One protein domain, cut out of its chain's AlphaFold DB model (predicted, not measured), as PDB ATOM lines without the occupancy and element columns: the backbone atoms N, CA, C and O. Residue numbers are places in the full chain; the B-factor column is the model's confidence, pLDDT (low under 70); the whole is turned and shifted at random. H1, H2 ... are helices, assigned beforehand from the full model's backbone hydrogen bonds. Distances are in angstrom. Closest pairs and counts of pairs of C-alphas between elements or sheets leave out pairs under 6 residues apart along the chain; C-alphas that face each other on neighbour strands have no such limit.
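AT A GLANCE: This is residues 2 to 95 of the 289 residues of the protein "YihY/virulence factor BrkB family protein" of Arthrobacter deserti (UniProt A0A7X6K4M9). One long helix, H4, makes most of the length of a rod; the shorter H1 crosses its first half at a slant, and H2, the small H3 and the loop of residues 34 to 47 lie at the end where H4 begins. The later part of H4 runs on beyond H1, and a short tail turns aside at its far end. The printed part has 94 residues with four named helices, H1 to H4 in chain order, and no named strand; its class is all helix. It is extended, with a radius of gyration of the C-alphas of 21.3 A and spans of 70 by 25 by 21 A.

HOW THE PARTS SIT: H1, residues 2 to 18, touches H4, residues 55 to 87, which takes part with residues 55 to 69 alone. Their closest C-alphas, of Ala 3 and Ser 65, are 4.7 A apart; the helices run opposite ways at a steep tilt of 39 degrees. H1 and H2, residues 20 to 33, only just touch, with 3 pairs of C-alphas within 8 A, and only at the corner by their link; the closest C-alphas are those of Ala 16 and Leu 22, 5.7 A apart. They run opposite ways at a steep tilt of 67 degrees. H3, residues 48 to 52, is close to H1 but not clearly touching, with the closest C-alphas, of Ser 17 and Phe 52, 5.5 A apart. H2 and H4 are apart. In H1 and H2 every O i to N i+4 pair is within hydrogen-bond range, against 27 of 29 in H4 and 0 of 1 in H3, where 2 of 2 O i to N i+3 pairs are.

IN THESE COORDINATES: H1 begins at C-alpha 2, (43.697, -85.018, 36.496), and is 24.2 A long; H2 is 19.9 A and H3 6.9 A. H4 is 47.8 A long and ends at C-alpha 87, (35.322, -104.173, 12.743).

THE WHOLE: The C-alphas farthest apart, of Asp 42 and Gly 89, are 70.6 A apart. The printed part has no cut, and the link from H2 to H3 is long. The mean pLDDT of the printed part is 79.5; residue 36, residues 38 to 46, residues 48 to 56 and residue 94 are under 70.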
ATOM      1  N   ALA A   2      43.305 -86.264  35.819       84.56
ATOM      2  CA  ALA A   2      43.697 -85.018  36.496       84.56
ATOM      3  C   ALA A   2      42.935 -83.777  35.992       84.56
ATOM      4  O   ALA A   2      42.309 -83.085  36.784       84.56
ATOM      5  N   ALA A   3      42.875 -83.563  34.672       86.75
ATOM      6  CA  ALA A   3      42.110 -82.459  34.083       86.75
ATOM      7  C   ALA A   3      40.607 -82.494  34.431       86.75
ATOM      8  O   ALA A   3      40.007 -81.450  34.636       86.75
ATOM      9  N   MET A   4      40.011 -83.685  34.555       86.31
ATOM     10  CA  MET A   4      38.609 -83.842  34.967       86.31
ATOM     11  C   MET A   4      38.404 -83.433  36.429       86.31
ATOM     12  O   MET A   4      37.462 -82.708  36.725       86.31
ATOM     13  N   LEU A   5      39.289 -83.877  37.328       86.31
ATOM     14  CA  LEU A   5      39.227 -83.534  38.750       86.31
ATOM     15  C   LEU A   5      39.435 -82.033  38.966       86.31
ATOM     16  O   LEU A   5      38.664 -81.405  39.681       86.31
ATOM     17  N   VAL A   6      40.431 -81.453  38.292       86.56
ATOM     18  CA  VAL A   6      40.719 -80.015  38.351       86.56
ATOM     19  C   VAL A   6      39.559 -79.197  37.783       86.56
ATOM     20  O   VAL A   6      39.161 -78.220  38.407       86.56
ATOM     21  N   ALA A   7      38.973 -79.607  36.653       85.88
ATOM     22  CA  ALA A   7      37.799 -78.939  36.093       85.88
ATOM     23  C   ALA A   7      36.605 -79.009  37.056       85.88
ATOM     24  O   ALA A   7      35.983 -77.987  37.323       85.88
ATOM     25  N   GLY A   8      36.323 -80.183  37.631       83.19
ATOM     26  CA  GLY A   8      35.250 -80.354  38.615       83.19
ATOM     27  C   GLY A   8      35.446 -79.481  39.856       83.19
ATOM     28  O   GLY A   8      34.519 -78.796  40.281       83.19
ATOM     29  N   PHE A   9      36.670 -79.437  40.387       85.19
ATOM     30  CA  PHE A   9      37.021 -78.572  41.511       85.19
ATOM     31  C   PHE A   9      36.894 -77.086  41.156       85.19
ATOM     32  O   PHE A   9      36.348 -76.312  41.937       85.19
ATOM     33  N   ALA A  10      37.334 -76.683  39.963       85.50
ATOM     34  CA  ALA A  10      37.222 -75.304  39.501       85.50
ATOM     35  C   ALA A  10      35.758 -74.872  39.307       85.50
ATOM     36  O   ALA A  10      35.402 -73.771  39.719       85.50
ATOM     37  N   VAL A  11      34.894 -75.738  38.754       84.56
ATOM     38  CA  VAL A  11      33.440 -75.489  38.680       84.56
ATOM     39  C   VAL A  11      32.859 -75.321  40.080       84.56
ATOM     40  O   VAL A  11      32.143 -74.353  40.325       84.56
ATOM     41  N   PHE A  12      33.184 -76.225  41.008       82.94
ATOM     42  CA  PHE A  12      32.698 -76.138  42.383       82.94
ATOM     43  C   PHE A  12      33.151 -74.841  43.066       82.94
ATOM     44  O   PHE A  12      32.329 -74.149  43.658       82.94
ATOM     45  N   GLY A  13      34.424 -74.461  42.921       79.44
ATOM     46  CA  GLY A  13      34.960 -73.202  43.446       79.44
ATOM     47  C   GLY A  13      34.278 -71.963  42.853       79.44
ATOM     48  O   GLY A  13      33.968 -71.018  43.578       79.44
ATOM     49  N   LEU A  14      33.962 -71.975  41.555       81.94
ATOM     50  CA  LEU A  14      33.198 -70.912  40.890       81.94
ATOM     51  C   LEU A  14      31.757 -70.811  41.414       81.94
ATOM     52  O   LEU A  14      31.296 -69.720  41.733       81.94
ATOM     53  N   VAL A  15      31.054 -71.936  41.563       81.69
ATOM     54  CA  VAL A  15      29.679 -71.951  42.094       81.69
ATOM     55  C   VAL A  15      29.647 -71.536  43.569       81.69
ATOM     56  O   VAL A  15      28.806 -70.730  43.972       81.69
ATOM     57  N   ALA A  16      30.590 -72.034  44.370       79.25
ATOM     58  CA  ALA A  16      30.732 -71.673  45.775       79.25
ATOM     59  C   ALA A  16      31.076 -70.187  45.948       79.25
ATOM     60  O   ALA A  16      30.453 -69.504  46.755       79.25
ATOM     61  N   SER A  17      31.995 -69.640  45.148       75.62
ATOM     62  CA  SER A  17      32.329 -68.206  45.196       75.62
ATOM     63  C   SER A  17      31.175 -67.290  44.753       75.62
ATOM     64  O   SER A  17      31.113 -66.147  45.195       75.62
ATOM     65  N   GLY A  18      30.225 -67.788  43.954       75.69
ATOM     66  CA  GLY A  18      29.046 -67.030  43.520       75.69
ATOM     67  C   GLY A  18      27.838 -67.070  44.466       75.69
ATOM     68  O   GLY A  18      26.920 -66.272  44.291       75.69
ATOM     69  N   THR A  19      27.804 -67.975  45.455       80.88
ATOM     70  CA  THR A  19      26.588 -68.243  46.249       80.88
ATOM     71  C   THR A  19      26.832 -68.016  47.749       80.88
ATOM     72  O   THR A  19      27.384 -68.900  48.404       80.88
ATOM     73  N   PRO A  20      26.379 -66.891  48.346       77.75
ATOM     74  CA  PRO A  20      26.646 -66.567  49.754       77.75
ATOM     75  C   PRO A  20      26.175 -67.649  50.736       77.75
ATOM     76  O   PRO A  20      26.865 -67.954  51.705       77.75
ATOM     77  N   GLY A  21      25.032 -68.288  50.455       78.94
ATOM     78  CA  GLY A  21      24.515 -69.391  51.273       78.94
ATOM     79  C   GLY A  21      25.398 -70.644  51.236       78.94
ATOM     80  O   GLY A  21      25.582 -71.297  52.259       78.94
ATOM     81  N   LEU A  22      26.010 -70.951  50.087       75.25
ATOM     82  CA  LEU A  22      26.928 -72.087  49.959       75.25
ATOM     83  C   LEU A  22      28.260 -71.803  50.667       75.25
ATOM     84  O   LEU A  22      28.831 -72.698  51.280       75.25
ATOM     85  N   GLN A  23      28.727 -70.551  50.637       77.50
ATOM     86  CA  GLN A  23      29.924 -70.121  51.368       77.50
ATOM     87  C   GLN A  23      29.747 -70.287  52.872       77.50
ATOM     88  O   GLN A  23      30.630 -70.829  53.529       77.50
ATOM     89  N   GLN A  24      28.598 -69.870  53.406       79.56
ATOM     90  CA  GLN A  24      28.283 -70.023  54.826       79.56
ATOM     91  C   GLN A  24      28.202 -71.497  55.229       79.56
ATOM     92  O   GLN A  24      28.760 -71.866  56.255       79.56
ATOM     93  N   ALA A  25      27.591 -72.349  54.399       79.69
ATOM     94  CA  ALA A  25      27.540 -73.790  54.644       79.69
ATOM     95  C   ALA A  25      28.934 -74.442  54.622       79.69
ATOM     96  O   ALA A  25      29.245 -75.252  55.491       79.69
ATOM     97  N   ILE A  26      29.794 -74.068  53.667       78.50
ATOM     98  CA  ILE A  26      31.180 -74.556  53.587       78.50
ATOM     99  C   ILE A  26      31.981 -74.096  54.808       78.50
ATOM    100  O   ILE A  26      32.680 -74.899  55.417       78.50
ATOM    101  N   VAL A  27      31.863 -72.822  55.190       79.38
ATOM    102  CA  VAL A  27      32.550 -72.273  56.365       79.38
ATOM    103  C   VAL A  27      32.069 -72.957  57.645       79.38
ATOM    104  O   VAL A  27      32.903 -73.362  58.445       79.38
ATOM    105  N   ALA A  28      30.759 -73.154  57.817       80.19
ATOM    106  CA  ALA A  28      30.199 -73.854  58.971       80.19
ATOM    107  C   ALA A  28      30.701 -75.303  59.057       80.19
ATOM    108  O   ALA A  28      31.176 -75.721  60.108       80.19
ATOM    109  N   LEU A  29      30.690 -76.029  57.935       80.12
ATOM    110  CA  LEU A  29      31.169 -77.409  57.865       80.12
ATOM    111  C   LEU A  29      32.667 -77.518  58.187       80.12
ATOM    112  O   LEU A  29      33.084 -78.445  58.879       80.12
ATOM    113  N   VAL A  30      33.490 -76.583  57.704       77.81
ATOM    114  CA  VAL A  30      34.934 -76.563  57.994       77.81
ATOM    115  C   VAL A  30      35.197 -76.189  59.453       77.81
ATOM    116  O   VAL A  30      36.038 -76.818  60.088       77.81
ATOM    117  N   SER A  31      34.464 -75.223  60.009       76.75
ATOM    118  CA  SER A  31      34.592 -74.846  61.421       76.75
ATOM    119  C   SER A  31      34.163 -75.969  62.373       76.75
ATOM    120  O   SER A  31      34.761 -76.122  63.434       76.75
ATOM    121  N   GLU A  32      33.167 -76.774  61.990       81.38
ATOM    122  CA  GLU A  32      32.704 -77.936  62.759       81.38
ATOM    123  C   GLU A  32      33.665 -79.131  62.643       81.38
ATOM    124  O   GLU A  32      33.980 -79.782  63.638       81.38
ATOM    125  N   SER A  33      34.174 -79.407  61.439       76.69
ATOM    126  CA  SER A  33      35.072 -80.545  61.192       76.69
ATOM    127  C   SER A  33      36.527 -80.280  61.583       76.69
ATOM    128  O   SER A  33      37.272 -81.226  61.845       76.69
ATOM    129  N   THR A  34      36.976 -79.023  61.625       74.12
ATOM    130  CA  THR A  34      38.312 -78.664  62.116       74.12
ATOM    131  C   THR A  34      38.300 -77.299  62.817       74.12
ATOM    132  O   THR A  34      38.554 -76.261  62.192       74.12
ATOM    133  N   PRO A  35      38.039 -77.288  64.138       71.00
ATOM    134  CA  PRO A  35      38.012 -76.066  64.934       71.00
ATOM    135  C   PRO A  35      39.346 -75.303  64.853       71.00
ATOM    136  O   PRO A  35      40.414 -75.895  64.999       71.00
ATOM    137  N   GLY A  36      39.293 -73.985  64.623       66.94
ATOM    138  CA  GLY A  36      40.470 -73.094  64.600       66.94
ATOM    139  C   GLY A  36      41.090 -72.814  63.220       66.94
ATOM    140  O   GLY A  36      42.002 -71.993  63.115       66.94
ATOM    141  N   LEU A  37      40.598 -73.436  62.143       70.50
ATOM    142  CA  LEU A  37      41.119 -73.220  60.781       70.50
ATOM    143  C   LEU A  37      40.607 -71.919  60.138       70.50
ATOM    144  O   LEU A  37      41.389 -71.171  59.547       70.50
ATOM    145  N   ILE A  38      39.309 -71.630  60.277       67.56
ATOM    146  CA  ILE A  38      38.666 -70.436  59.710       67.56
ATOM    147  C   ILE A  38      38.357 -69.430  60.816       67.56
ATOM    148  O   ILE A  38      37.679 -69.743  61.793       67.56
ATOM    149  N   ASN A  39      38.821 -68.192  60.645       66.19
ATOM    150  CA  ASN A  39      38.574 -67.126  61.604       66.19
ATOM    151  C   ASN A  39      37.139 -66.593  61.480       66.19
ATOM    152  O   ASN A  39      36.827 -65.829  60.567       66.19
ATOM    153  N   THR A  40      36.271 -67.012  62.399       66.00
ATOM    154  CA  THR A  40      34.881 -66.533  62.528       66.00
ATOM    155  C   THR A  40      34.687 -65.559  63.698       66.00
ATOM    156  O   THR A  40      33.558 -65.171  63.980       66.00
ATOM    157  N   GLY A  41      35.774 -65.134  64.354       61.12
ATOM    158  CA  GLY A  41      35.745 -64.270  65.541       61.12
ATOM    159  C   GLY A  41      36.777 -64.653  66.609       61.12
ATOM    160  O   GLY A  41      37.215 -63.780  67.346       61.12
ATOM    161  N   ASP A  42      37.240 -65.911  66.617       58.16
ATOM    162  CA  ASP A  42      38.110 -66.487  67.663       58.16
ATOM    163  C   ASP A  42      39.532 -66.857  67.174       58.16
ATOM    164  O   ASP A  42      40.117 -67.852  67.594       58.16
ATOM    165  N   GLY A  43      40.128 -66.069  66.268       58.62
ATOM    166  CA  GLY A  43      41.583 -66.131  66.019       58.62
ATOM    167  C   GLY A  43      42.097 -67.235  65.074       58.62
ATOM    168  O   GLY A  43      43.230 -67.683  65.225       58.62
ATOM    169  N   GLY A  44      41.304 -67.661  64.085       61.34
ATOM    170  CA  GLY A  44      41.728 -68.643  63.068       61.34
ATOM    171  C   GLY A  44      42.778 -68.142  62.053       61.34
ATOM    172  O   GLY A  44      42.944 -66.937  61.845       61.34
ATOM    173  N   PHE A  45      43.459 -69.083  61.382       61.34
ATOM    174  CA  PHE A  45      44.593 -68.829  60.470       61.34
ATOM    175  C   PHE A  45      44.219 -68.258  59.091       61.34
ATOM    176  O   PHE A  45      45.047 -67.599  58.464       61.34
ATOM    177  N   ALA A  46      43.000 -68.507  58.605       65.56
ATOM    178  CA  ALA A  46      42.525 -68.013  57.313       65.56
ATOM    179  C   ALA A  46      41.173 -67.308  57.456       65.56
ATOM    180  O   ALA A  46      40.286 -67.764  58.182       65.56
ATOM    181  N   THR A  47      40.997 -66.191  56.749       71.19
ATOM    182  CA  THR A  47      39.708 -65.481  56.714       71.19
ATOM    183  C   THR A  47      38.768 -66.104  55.672       71.19
ATOM    184  O   THR A  47      39.235 -66.541  54.614       71.19
ATOM    185  N   PRO A  48      37.440 -66.109  55.901       66.56
ATOM    186  CA  PRO A  48      36.464 -66.558  54.904       66.56
ATOM    187  C   PRO A  48      36.636 -65.855  53.551       66.56
ATOM    188  O   PRO A  48      36.485 -66.465  52.497       66.56
ATOM    189  N   GLN A  49      37.024 -64.578  53.569       65.69
ATOM    190  CA  GLN A  49      37.247 -63.770  52.374       65.69
ATOM    191  C   GLN A  49      38.465 -64.250  51.570       65.69
ATOM    192  O   GLN A  49      38.399 -64.286  50.344       65.69
ATOM    193  N   GLN A  50      39.549 -64.683  52.224       68.19
ATOM    194  CA  GLN A  50      40.719 -65.265  51.547       68.19
ATOM    195  C   GLN A  50      40.402 -66.612  50.889       68.19
ATOM    196  O   GLN A  50      40.965 -66.924  49.841       68.19
ATOM    197  N   LEU A  51      39.463 -67.380  51.452       63.84
ATOM    198  CA  LEU A  51      39.041 -68.671  50.907       63.84
ATOM    199  C   LEU A  51      38.365 -68.534  49.527       63.84
ATOM    200  O   LEU A  51      38.515 -69.404  48.672       63.84
ATOM    201  N   PHE A  52      37.668 -67.417  49.287       68.69
ATOM    202  CA  PHE A  52      36.946 -67.149  48.034       68.69
ATOM    203  C   PHE A  52      37.608 -66.077  47.147       68.69
ATOM    204  O   PHE A  52      37.191 -65.888  46.003       68.69
ATOM    205  N   ALA A  53      38.679 -65.420  47.614       65.81
ATOM    206  CA  ALA A  53      39.401 -64.373  46.879       65.81
ATOM    207  C   ALA A  53      40.028 -64.856  45.554       65.81
ATOM    208  O   ALA A  53      40.280 -64.057  44.653       65.81
ATOM    209  N   HIS A  54      40.249 -66.165  45.396       63.34
ATOM    210  CA  HIS A  54      40.830 -66.760  44.187       63.34
ATOM    211  C   HIS A  54      39.825 -67.019  43.045       63.34
ATOM    212  O   HIS A  54      40.174 -67.687  42.072       63.34
ATOM    213  N   GLY A  55      38.611 -66.452  43.110       62.91
ATOM    214  CA  GLY A  55      37.585 -66.489  42.051       62.91
ATOM    215  C   GLY A  55      38.118 -66.419  40.603       62.91
ATOM    216  O   GLY A  55      37.798 -67.298  39.799       62.91
ATOM    217  N   PRO A  56      38.991 -65.448  40.252       65.12
ATOM    218  CA  PRO A  56      39.544 -65.319  38.898       65.12
ATOM    219  C   PRO A  56      40.474 -66.471  38.479       65.12
ATOM    220  O   PRO A  56      40.503 -66.857  37.309       65.12
ATOM    221  N   ALA A  57      41.221 -67.050  39.426       70.06
ATOM    222  CA  ALA A  57      42.139 -68.158  39.160       70.06
ATOM    223  C   ALA A  57      41.382 -69.454  38.821       70.06
ATOM    224  O   ALA A  57      41.856 -70.253  38.005       70.06
ATOM    225  N   PHE A  58      40.175 -69.638  39.372       75.50
ATOM    226  CA  PHE A  58      39.297 -70.753  39.011       75.50
ATOM    227  C   PHE A  58      38.801 -70.659  37.567       75.50
ATOM    228  O   PHE A  58      38.687 -71.691  36.912       75.50
ATOM    229  N   GLY A  59      38.590 -69.450  37.033       80.69
ATOM    230  CA  GLY A  59      38.204 -69.246  35.634       80.69
ATOM    231  C   GLY A  59      39.257 -69.763  34.650       80.69
ATOM    232  O   GLY A  59      38.959 -70.607  33.805       80.69
ATOM    233  N   LEU A  60      40.512 -69.320  34.790       84.69
ATOM    234  CA  LEU A  60      41.604 -69.762  33.912       84.69
ATOM    235  C   LEU A  60      41.882 -71.261  34.076       84.69
ATOM    236  O   LEU A  60      42.027 -71.984  33.088       84.69
ATOM    237  N   THR A  61      41.885 -71.744  35.321       85.88
ATOM    238  CA  THR A  61      42.060 -73.169  35.626       85.88
ATOM    239  C   THR A  61      40.960 -74.010  34.985       85.88
ATOM    240  O   THR A  61      41.257 -75.043  34.383       85.88
ATOM    241  N   LEU A  62      39.701 -73.564  35.049       86.62
ATOM    242  CA  LEU A  62      38.568 -74.235  34.417       86.62
ATOM    243  C   LEU A  62      38.725 -74.280  32.897       86.62
ATOM    244  O   LEU A  62      38.513 -75.335  32.306       86.62
ATOM    245  N   VAL A  63      39.128 -73.177  32.264       88.81
ATOM    246  CA  VAL A  63      39.322 -73.114  30.807       88.81
ATOM    247  C   VAL A  63      40.409 -74.089  30.359       88.81
ATOM    248  O   VAL A  63      40.178 -74.900  29.459       88.81
ATOM    249  N   VAL A  64      41.578 -74.061  31.001       91.25
ATOM    250  CA  VAL A  64      42.706 -74.933  30.639       91.25
ATOM    251  C   VAL A  64      42.359 -76.401  30.885       91.25
ATOM    252  O   VAL A  64      42.504 -77.236  29.988       91.25
ATOM    253  N   SER A  65      41.846 -76.728  32.073       90.00
ATOM    254  CA  SER A  65      41.493 -78.106  32.434       90.00
ATOM    255  C   SER A  65      40.357 -78.665  31.573       90.00
ATOM    256  O   SER A  65      40.468 -79.786  31.078       90.00
ATOM    257  N   SER A  66      39.316 -77.874  31.295       87.38
ATOM    258  CA  SER A  66      38.217 -78.274  30.406       87.38
ATOM    259  C   SER A  66      38.694 -78.470  28.971       87.38
ATOM    260  O   SER A  66      38.281 -79.425  28.320       87.38
ATOM    261  N   THR A  67      39.611 -77.631  28.480       90.62
ATOM    262  CA  THR A  67      40.187 -77.794  27.135       90.62
ATOM    263  C   THR A  67      40.934 -79.122  27.021       90.62
ATOM    264  O   THR A  67      40.675 -79.903  26.105       90.62
ATOM    265  N   ILE A  68      41.807 -79.433  27.984       92.75
ATOM    266  CA  ILE A  68      42.544 -80.705  28.020       92.75
ATOM    267  C   ILE A  68      41.576 -81.891  28.133       92.75
ATOM    268  O   ILE A  68      41.743 -82.902  27.444       92.75
ATOM    269  N   LEU A  69      40.548 -81.771  28.977       90.50
ATOM    270  CA  LEU A  69      39.520 -82.792  29.152       90.50
ATOM    271  C   LEU A  69      38.778 -83.076  27.841       90.50
ATOM    272  O   LEU A  69      38.668 -84.236  27.446       90.50
ATOM    273  N   VAL A  70      38.322 -82.032  27.147       89.44
ATOM    274  CA  VAL A  70      37.603 -82.149  25.873       89.44
ATOM    275  C   VAL A  70      38.501 -82.760  24.803       89.44
ATOM    276  O   VAL A  70      38.081 -83.697  24.130       89.44
ATOM    277  N   LEU A  71      39.752 -82.309  24.669       90.25
ATOM    278  CA  LEU A  71      40.694 -82.881  23.702       90.25
ATOM    279  C   LEU A  71      40.950 -84.372  23.961       90.25
ATOM    280  O   LEU A  71      40.963 -85.168  23.020       90.25
ATOM    281  N   THR A  72      41.080 -84.760  25.232       91.00
ATOM    282  CA  THR A  72      41.265 -86.161  25.636       91.00
ATOM    283  C   THR A  72      40.024 -87.000  25.321       91.00
ATOM    284  O   THR A  72      40.133 -88.079  24.738       91.00
ATOM    285  N   ALA A  73      38.833 -86.495  25.654       89.44
ATOM    286  CA  ALA A  73      37.567 -87.173  25.389       89.44
ATOM    287  C   ALA A  73      37.296 -87.322  23.882       89.44
ATOM    288  O   ALA A  73      36.836 -88.376  23.440       89.44
ATOM    289  N   LEU A  74      37.636 -86.305  23.081       89.88
ATOM    290  CA  LEU A  74      37.568 -86.364  21.618       89.88
ATOM    291  C   LEU A  74      38.506 -87.441  21.066       89.88
ATOM    292  O   LEU A  74      38.107 -88.200  20.184       89.88
ATOM    293  N   GLY A  75      39.726 -87.534  21.603       89.56
ATOM    294  CA  GLY A  75      40.681 -88.587  21.260       89.56
ATOM    295  C   GLY A  75      40.104 -89.980  21.509       89.56
ATOM    296  O   GLY A  75      40.036 -90.789  20.584       89.56
ATOM    297  N   TRP A  76      39.596 -90.227  22.719       91.31
ATOM    298  CA  TRP A  76      38.949 -91.496  23.073       91.31
ATOM    299  C   TRP A  76      37.767 -91.832  22.151       91.31
ATOM    300  O   TRP A  76      37.705 -92.935  21.607       91.31
ATOM    301  N   LEU A  77      36.870 -90.868  21.902       90.12
ATOM    302  CA  LEU A  77      35.712 -91.066  21.030       90.12
ATOM    303  C   LEU A  77      36.127 -91.417  19.597       90.12
ATOM    304  O   LEU A  77      35.543 -92.309  18.980       90.12
ATOM    305  N   SER A  78      37.136 -90.719  19.069       88.62
ATOM    306  CA  SER A  78      37.654 -90.957  17.721       88.62
ATOM    307  C   SER A  78      38.302 -92.339  17.588       88.62
ATOM    308  O   SER A  78      38.018 -93.045  16.622       88.62
ATOM    309  N   GLY A  79      39.083 -92.769  18.585       90.44
ATOM    310  CA  GLY A  79      39.714 -94.088  18.599       90.44
ATOM    311  C   GLY A  79      38.691 -95.218  18.693       90.44
ATOM    312  O   GLY A  79      38.748 -96.173  17.921       90.44
ATOM    313  N   LEU A  80      37.698 -95.081  19.577       91.56
ATOM    314  CA  LEU A  80      36.642 -96.080  19.729       91.56
ATOM    315  C   LEU A  80      35.769 -96.167  18.466       91.56
ATOM    316  O   LEU A  80      35.470 -97.267  17.996       91.56
ATOM    317  N   ARG A  81      35.421 -95.022  17.857       90.12
ATOM    318  CA  ARG A  81      34.769 -94.975  16.539       90.12
ATOM    319  C   ARG A  81      35.552 -95.757  15.506       90.12
ATOM    320  O   ARG A  81      34.958 -96.578  14.814       90.12
ATOM    321  N   GLU A  82      36.832 -95.445  15.352       89.81
ATOM    322  CA  GLU A  82      37.640 -96.024  14.288       89.81
ATOM    323  C   GLU A  82      37.825 -97.527  14.497       89.81
ATOM    324  O   GLU A  82      37.672 -98.292  13.553       89.81
ATOM    325  N   GLY A  83      37.989 -97.975  15.746       91.50
ATOM    326  CA  GLY A  83      37.982 -99.397  16.090       91.50
ATOM    327  C   GLY A  83      36.688-100.098  15.664       91.50
ATOM    328  O   GLY A  83      36.728-101.124  14.985       91.50
ATOM    329  N   MET A  84      35.523 -99.519  15.975       92.00
ATOM    330  CA  MET A  84      34.242-100.085  15.534       92.00
ATOM    331  C   MET A  84      34.079-100.047  14.010       92.00
ATOM    332  O   MET A  84      33.566-100.996  13.427       92.00
ATOM    333  N   ARG A  85      34.501 -98.973  13.337       90.69
ATOM    334  CA  ARG A  85      34.458 -98.889  11.867       90.69
ATOM    335  C   ARG A  85      35.363 -99.935  11.225       90.69
ATOM    336  O   ARG A  85      34.930-100.570  10.267       90.69
ATOM    337  N   GLY A  86      36.537-100.172  11.807       91.62
ATOM    338  CA  GLY A  86      37.458-101.235  11.422       91.62
ATOM    339  C   GLY A  86      36.823-102.622  11.517       91.62
ATOM    340  O   GLY A  86      36.903-103.387  10.561       91.62
ATOM    341  N   ILE A  87      36.091-102.918  12.598       92.94
ATOM    342  CA  ILE A  87      35.322-104.173  12.743       92.94
ATOM    343  C   ILE A  87      34.290-104.341  11.616       92.94
ATOM    344  O   ILE A  87      34.074-105.443  11.119       92.94
ATOM    345  N   PHE A  88      33.665-103.246  11.180       88.69
ATOM    346  CA  PHE A  88      32.718-103.246  10.062       88.69
ATOM    347  C   PHE A  88      33.387-103.204   8.676       88.69
ATOM    348  O   PHE A  88      32.677-103.174   7.668       88.69
ATOM    349  N   GLY A  89      34.722-103.173   8.599       85.44
ATOM    350  CA  GLY A  89      35.466-103.005   7.349       85.44
ATOM    351  C   GLY A  89      35.171-101.679   6.640       85.44
ATOM    352  O   GLY A  89      35.301-101.578   5.421       85.44
ATOM    353  N   LEU A  90      34.705-100.671   7.382       85.50
ATOM    354  CA  LEU A  90      34.419 -99.347   6.850       85.50
ATOM    355  C   LEU A  90      35.708 -98.521   6.835       85.50
ATOM    356  O   LEU A  90      36.473 -98.588   7.796       85.50
ATOM    357  N   PRO A  91      35.934 -97.696   5.798       81.38
ATOM    358  CA  PRO A  91      37.086 -96.805   5.778       81.38
ATOM    359  C   PRO A  91      37.010 -95.805   6.935       81.38
ATOM    360  O   PRO A  91      35.911 -95.476   7.407       81.38
ATOM    361  N   ALA A  92      38.158 -95.261   7.333       75.44
ATOM    362  CA  ALA A  92      38.202 -94.134   8.254       75.44
ATOM    363  C   ALA A  92      37.307 -92.992   7.761       75.44
ATOM    364  O   ALA A  92      37.036 -92.853   6.562       75.44
ATOM    365  N   LEU A  93      36.788 -92.188   8.688       71.69
ATOM    366  CA  LEU A  93      35.952 -91.040   8.335       71.69
ATOM    367  C   LEU A  93      36.778 -90.042   7.494       71.69
ATOM    368  O   LEU A  93      37.529 -89.238   8.036       71.69
ATOM    369  N   ALA A  94      36.641 -90.096   6.167       64.69
ATOM    370  CA  ALA A  94      37.259 -89.148   5.248       64.69
ATOM    371  C   ALA A  94      36.377 -87.894   5.142       64.69
ATOM    372  O   ALA A  94      35.201 -87.978   4.783       64.69
ATOM    373  N   GLY A  95      36.921 -86.730   5.496       71.50
ATOM    374  CA  GLY A  95      36.213 -85.451   5.474       71.50
ATOM    375  C   GLY A  95      37.049 -84.326   6.083       71.50
ATOM    376  O   GLY A  95      38.176 -84.549   6.520       71.50
TER     377      GLY A  95